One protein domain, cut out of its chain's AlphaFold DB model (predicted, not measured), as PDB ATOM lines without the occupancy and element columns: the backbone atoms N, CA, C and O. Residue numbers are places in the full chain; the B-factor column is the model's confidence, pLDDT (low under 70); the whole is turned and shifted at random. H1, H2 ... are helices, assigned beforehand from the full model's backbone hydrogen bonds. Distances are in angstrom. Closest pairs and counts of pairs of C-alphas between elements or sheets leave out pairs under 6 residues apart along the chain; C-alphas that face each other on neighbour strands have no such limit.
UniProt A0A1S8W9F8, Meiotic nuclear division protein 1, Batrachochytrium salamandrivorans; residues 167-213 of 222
ATOM      1  N   GLU A 167     139.019  99.334  73.018       86.75
ATOM      2  CA  GLU A 167     138.676 100.009  74.277       86.75
ATOM      3  C   GLU A 167     137.344 100.755  74.160       86.75
ATOM      4  O   GLU A 167     136.501 100.670  75.056       86.75
ATOM      5  N   VAL A 168     137.107 101.433  73.032       86.88
ATOM      6  CA  VAL A 168     135.836 102.124  72.757       86.88
ATOM      7  C   VAL A 168     134.690 101.118  72.656       86.88
ATOM      8  O   VAL A 168     133.609 101.359  73.197       86.88
ATOM      9  N   LEU A 169     134.920  99.978  72.002       90.06
ATOM     10  CA  LEU A 169     133.939  98.898  71.905       90.06
ATOM     11  C   LEU A 169     133.632  98.291  73.277       90.06
ATOM     12  O   LEU A 169     132.459  98.178  73.624       90.06
ATOM     13  N   ARG A 170     134.650  98.000  74.096       91.44
ATOM     14  CA  ARG A 170     134.442  97.510  75.469       91.44
ATOM     15  C   ARG A 170     133.689  98.506  76.344       91.44
ATOM     16  O   ARG A 170     132.813  98.106  77.106       91.44
ATOM     17  N   ALA A 171     133.989  99.799  76.233       90.81
ATOM     18  CA  ALA A 171     133.267 100.833  76.969       90.81
ATOM     19  C   ALA A 171     131.788 100.911  76.548       90.81
ATOM     20  O   ALA A 171     130.909 101.026  77.405       90.81
ATOM     21  N   LYS A 172     131.501 100.801  75.242       91.94
ATOM     22  CA  LYS A 172     130.128 100.739  74.716       91.94
ATOM     23  C   LYS A 172     129.392  99.491  75.198       91.94
ATOM     24  O   LYS A 172     128.245  99.607  75.614       91.94
ATOM     25  N   GLU A 173     130.040  98.330  75.182       94.81
ATOM     26  CA  GLU A 173     129.464  97.065  75.651       94.81
ATOM     27  C   GLU A 173     129.138  97.112  77.150       94.81
ATOM     28  O   GLU A 173     128.031  96.768  77.558       94.81
ATOM     29  N   LEU A 174     130.051  97.636  77.973       95.69
ATOM     30  CA  LEU A 174     129.795  97.845  79.397       95.69
ATOM     31  C   LEU A 174     128.618  98.806  79.624       95.69
ATOM     32  O   LEU A 174     127.735  98.521  80.431       95.69
ATOM     33  N   GLY A 175     128.588  99.929  78.902       95.62
ATOM     34  CA  GLY A 175     127.486 100.888  78.971       95.62
ATOM     35  C   GLY A 175     126.146 100.276  78.555       95.62
ATOM     36  O   GLY A 175     125.138 100.514  79.219       95.62
ATOM     37  N   ALA A 176     126.140  99.448  77.509       96.00
ATOM     38  CA  ALA A 176     124.959  98.723  77.051       96.00
ATOM     39  C   ALA A 176     124.460  97.733  78.110       96.00
ATOM     40  O   ALA A 176     123.268  97.724  78.400       96.00
ATOM     41  N   ASN A 177     125.358  96.979  78.752       96.31
ATOM     42  CA  ASN A 177     124.997  96.052  79.828       96.31
ATOM     43  C   ASN A 177     124.402  96.781  81.042       96.31
ATOM     44  O   ASN A 177     123.373  96.370  81.571       96.31
ATOM     45  N   ILE A 178     124.991  97.911  81.450       96.56
ATOM     46  CA  ILE A 178     124.451  98.729  82.548       96.56
ATOM     47  C   ILE A 178     123.064  99.273  82.189       96.56
ATOM     48  O   ILE A 178     122.154  99.240  83.018       96.56
ATOM     49  N   ALA A 179     122.886  99.776  80.964       97.06
ATOM     50  CA  ALA A 179     121.603 100.287  80.493       97.06
ATOM     51  C   ALA A 179     120.543  99.179  80.400       97.06
ATOM     52  O   ALA A 179     119.406  99.402  80.803       97.06
ATOM     53  N   PHE A 180     120.928  97.987  79.938       96.38
ATOM     54  CA  PHE A 180     120.084  96.795  79.884       96.38
ATOM     55  C   PHE A 180     119.588  96.395  81.279       96.38
ATOM     56  O   PHE A 180     118.383  96.302  81.512       96.38
ATOM     57  N   GLU A 181     120.500  96.252  82.243       96.25
ATOM     58  CA  GLU A 181     120.135  95.934  83.627       96.25
ATOM     59  C   GLU A 181     119.264  97.025  84.259       96.25
ATOM     60  O   GLU A 181     118.336  96.731  85.016       96.25
ATOM     61  N   ALA A 182     119.563  98.296  83.982       97.00
ATOM     62  CA  ALA A 182     118.788  99.417  84.494       97.00
ATOM     63  C   ALA A 182     117.372  99.450  83.905       97.00
ATOM     64  O   ALA A 182     116.427  99.676  84.660       97.00
ATOM     65  N   ALA A 183     117.221  99.208  82.601       96.56
ATOM     66  CA  ALA A 183     115.925  99.148  81.933       96.56
ATOM     67  C   ALA A 183     115.048  98.059  82.558       96.56
ATOM     68  O   ALA A 183     113.967  98.372  83.052       96.56
ATOM     69  N   ASN A 184     115.562  96.830  82.665       96.19
ATOM     70  CA  ASN A 184     114.823  95.712  83.260       96.19
ATOM     71  C   ASN A 184     114.474  95.973  84.733       96.19
ATOM     72  O   ASN A 184     113.342  95.763  85.159       96.19
ATOM     73  N   ARG A 185     115.399  96.556  85.508       96.88
ATOM     74  CA  ARG A 185     115.128  96.954  86.900       96.88
ATOM     75  C   ARG A 185     113.984  97.965  87.008       96.88
ATOM     76  O   ARG A 185     113.169  97.872  87.924       96.88
ATOM     77  N   TRP A 186     113.929  98.959  86.121       95.75
ATOM     78  CA  TRP A 186     112.838  99.934  86.122       95.75
ATOM     79  C   TRP A 186     111.522  99.328  85.634       95.75
ATOM     80  O   TRP A 186     110.490  99.631  86.229       95.75
ATOM     81  N   THR A 187     111.552  98.434  84.645       95.31
ATOM     82  CA  THR A 187     110.381  97.661  84.206       95.31
ATOM     83  C   THR A 187     109.793  96.845  85.359       95.31
ATOM     84  O   THR A 187     108.608  96.980  85.673       95.31
ATOM     85  N   ASP A 188     110.627  96.104  86.091       95.50
ATOM     86  CA  ASP A 188     110.199  95.339  87.267       95.50
ATOM     87  C   ASP A 188     109.618  96.243  88.366       95.50
ATOM     88  O   ASP A 188     108.589  95.925  88.972       95.50
ATOM     89  N   ASN A 189     110.235  97.406  88.606       95.88
ATOM     90  CA  ASN A 189     109.726  98.390  89.564       95.88
ATOM     91  C   ASN A 189     108.351  98.937  89.150       95.88
ATOM     92  O   ASN A 189     107.475  99.099  90.003       95.88
ATOM     93  N   ILE A 190     108.140  99.207  87.860       94.06
ATOM     94  CA  ILE A 190     106.847  99.653  87.325       94.06
ATOM     95  C   ILE A 190     105.787  98.570  87.553       94.06
ATOM     96  O   ILE A 190     104.717  98.870  88.089       94.06
ATOM     97  N   PHE A 191     106.089  97.308  87.242       93.44
ATOM     98  CA  PHE A 191     105.171  96.191  87.488       93.44
ATOM     99  C   PHE A 191     104.874  95.989  88.980       93.44
ATOM    100  O   PHE A 191     103.732  95.704  89.363       93.44
ATOM    101  N   ALA A 192     105.863  96.190  89.852       94.31
ATOM    102  CA  ALA A 192     105.666  96.148  91.297       94.31
ATOM    103  C   ALA A 192     104.715  97.259  91.778       94.31
ATOM    104  O   ALA A 192     103.808  96.989  92.573       94.31
ATOM    105  N   LEU A 193     104.873  98.485  91.266       93.19
ATOM    106  CA  LEU A 193     103.984  99.610  91.569       93.19
ATOM    107  C   LEU A 193     102.561  99.365  91.062       93.19
ATOM    108  O   LEU A 193     101.616  99.563  91.824       93.19
ATOM    109  N   GLN A 194     102.395  98.857  89.837       91.94
ATOM    110  CA  GLN A 194     101.085  98.461  89.307       91.94
ATOM    111  C   GLN A 194     100.391  97.458  90.234       91.94
ATOM    112  O   GLN A 194      99.240  97.657  90.633       91.94
ATOM    113  N   ARG A 195     101.108  96.402  90.647       92.94
ATOM    114  CA  ARG A 195     100.580  95.386  91.567       92.94
ATOM    115  C   ARG A 195     100.181  95.989  92.915       92.94
ATOM    116  O   ARG A 195      99.135  95.626  93.451       92.94
ATOM    117  N   TYR A 196     100.993  96.885  93.469       94.38
ATOM    118  CA  TYR A 196     100.688  97.558  94.732       94.38
ATOM    119  C   TYR A 196      99.454  98.458  94.612       94.38
ATOM    120  O   TYR A 196      98.522  98.322  95.404       94.38
ATOM    121  N   CYS A 197      99.392  99.312  93.588       92.94
ATOM    122  CA  CYS A 197      98.262 100.208  93.356       92.94
ATOM    123  C   CYS A 197      96.947  99.449  93.157       92.94
ATOM    124  O   CYS A 197      95.921  99.825  93.733       92.94
ATOM    125  N   ARG A 198      96.990  98.334  92.425       92.75
ATOM    126  CA  ARG A 198      95.844  97.439  92.259       92.75
ATOM    127  C   ARG A 198      95.372  96.849  93.586       92.75
ATOM    128  O   ARG A 198      94.177  96.859  93.862       92.75
ATOM    129  N   ASN A 199      96.292  96.356  94.412       93.75
ATOM    130  CA  ASN A 199      95.946  95.664  95.656       93.75
ATOM    131  C   ASN A 199      95.528  96.611  96.789       93.75
ATOM    132  O   ASN A 199      94.675  96.249  97.594       93.75
ATOM    133  N   SER A 200      96.135  97.795  96.878       94.62
ATOM    134  CA  SER A 200      95.902  98.739  97.979       94.62
ATOM    135  C   SER A 200      94.823  99.773  97.677       94.62
ATOM    136  O   SER A 200      94.127 100.194  98.597       94.62
ATOM    137  N   PHE A 201      94.665 100.173  96.411       92.44
ATOM    138  CA  PHE A 201      93.755 101.254  96.014       92.44
ATOM    139  C   PHE A 201      92.704 100.828  94.977       92.44
ATOM    140  O   PHE A 201      91.861 101.638  94.609       92.44
ATOM    141  N   GLY A 202      92.727  99.574  94.505       90.69
ATOM    142  CA  GLY A 202      91.742  99.056  93.547       90.69
ATOM    143  C   GLY A 202      91.874  99.616  92.127       90.69
ATOM    144  O   GLY A 202      90.951  99.467  91.332       90.69
ATOM    145  N   VAL A 203      93.000 100.259  91.799       91.62
ATOM    146  CA  VAL A 203      93.254 100.829  90.467       91.62
ATOM    147  C   VAL A 203      93.526  99.704  89.465       91.62
ATOM    148  O   VAL A 203      94.363  98.838  89.717       91.62
ATOM    149  N   ASN A 204      92.828  99.698  88.327       89.69
ATOM    150  CA  ASN A 204      93.078  98.727  87.264       89.69
ATOM    151  C   ASN A 204      94.386  99.054  86.520       89.69
ATOM    152  O   ASN A 204      94.731 100.220  86.335       89.69
ATOM    153  N   ASN A 205      95.097  98.027  86.047       86.81
ATOM    154  CA  ASN A 205      96.370  98.188  85.345       86.81
ATOM    155  C   ASN A 205      96.228  99.036  84.068       86.81
ATOM    156  O   ASN A 205      97.098  99.853  83.805       86.81
ATOM    157  N   ALA A 206      95.128  98.893  83.319       88.69
ATOM    158  CA  ALA A 206      94.884  99.677  82.103       88.69
ATOM    159  C   ALA A 206      94.758 101.186  82.393       88.69
ATOM    160  O   ALA A 206      95.365 102.005  81.704       88.69
ATOM    161  N   ASP A 207      94.037 101.551  83.459       89.62
ATOM    162  CA  ASP A 207      93.879 102.949  83.873       89.62
ATOM    163  C   ASP A 207      95.212 103.522  84.375       89.62
ATOM    164  O   ASP A 207      95.563 104.658  84.060       89.62
ATOM    165  N   PHE A 208      95.996 102.719  85.108       91.44
ATOM    166  CA  PHE A 208      97.346 103.092  85.536       91.44
ATOM    167  C   PHE A 208      98.271 103.335  84.334       91.44
ATOM    168  O   PHE A 208      98.917 104.380  84.265       91.44
ATOM    169  N   CYS A 209      98.323 102.404  83.376       90.88
ATOM    170  CA  CYS A 209      99.153 102.539  82.179       90.88
ATOM    171  C   CYS A 209      98.766 103.773  81.364       90.88
ATOM    172  O   CYS A 209      99.635 104.576  81.029       90.88
ATOM    173  N   SER A 210      97.469 103.981  81.125       91.81
ATOM    174  CA  SER A 210      96.966 105.155  80.407       91.81
ATOM    175  C   SER A 210      97.353 106.465  81.105       91.81
ATOM    176  O   SER A 210      97.864 107.380  80.458       91.81
ATOM    177  N   GLN A 211      97.205 106.537  82.434       93.19
ATOM    178  CA  GLN A 211      97.512 107.739  83.214       93.19
ATOM    179  C   GLN A 211      99.000 108.119  83.176       93.19
ATOM    180  O   GLN A 211      99.330 109.306  83.162       93.19
ATOM    181  N   PHE A 212      99.897 107.129  83.163       91.38
ATOM    182  CA  PHE A 212     101.348 107.343  83.126       91.38
ATOM    183  C   PHE A 212     101.951 107.230  81.721       91.38
ATOM    184  O   PHE A 212     103.171 107.290  81.585       91.38
ATOM    185  N   SER A 213     101.120 107.108  80.678       93.12
ATOM    186  CA  SER A 213     101.565 106.916  79.288       93.12
ATOM    187  C   SER A 213     102.523 105.726  79.126       93.12
ATOM    188  O   SER A 213     103.493 105.796  78.372       93.12
TER     189      SER A 213
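Overview. This is residues 167 to 213 of the 222 residues of the protein "Meiotic nuclear division protein 1" of Batrachochytrium salamandrivorans (UniProt A0A1S8W9F8). What is the shape? One long helix, H1, makes the length of a rod, and after its last residue the printed part folds back into a short helix, H2, like a small hook. Residues 167 to 189 of H1 stick out free. What is it built of? The 47 printed residues hold two named helices, H1 then H2, and no named strand: all helix, extended, with a radius of gyration of the C-alphas of 15.9 A and spans of 51 by 18 by 8 A.

Along the chain. Where is H1? It runs from Glu 167, C-alpha (138.676, 100.009, 74.277), to Phe 201, 49.9 A. Where is H2? It holds residues 205 to 212, ending at C-alpha (101.348, 107.343, 83.126).

Arrangement. Do the helices meet? They only just touch, with 3 pairs of C-alphas within 8 A, H1 with residues 194 to 198 alone; the closest C-alphas, of Gln 194 and Asn 205, are 6.2 A apart. How do they run? Opposite ways, at a steep tilt of 60 degrees. And their backbones? In H1 and H2 every O i to N i+4 pair is within hydrogen-bond range.

Size, cuts and confidence. How large is it? The two farthest C-alphas, of Glu 167 and Gly 202, are 50.7 A apart. Is it continuous and confident? The printed part has no cut, the link H1 to H2 is tight, and no printed residue is under 70 in pLDDT.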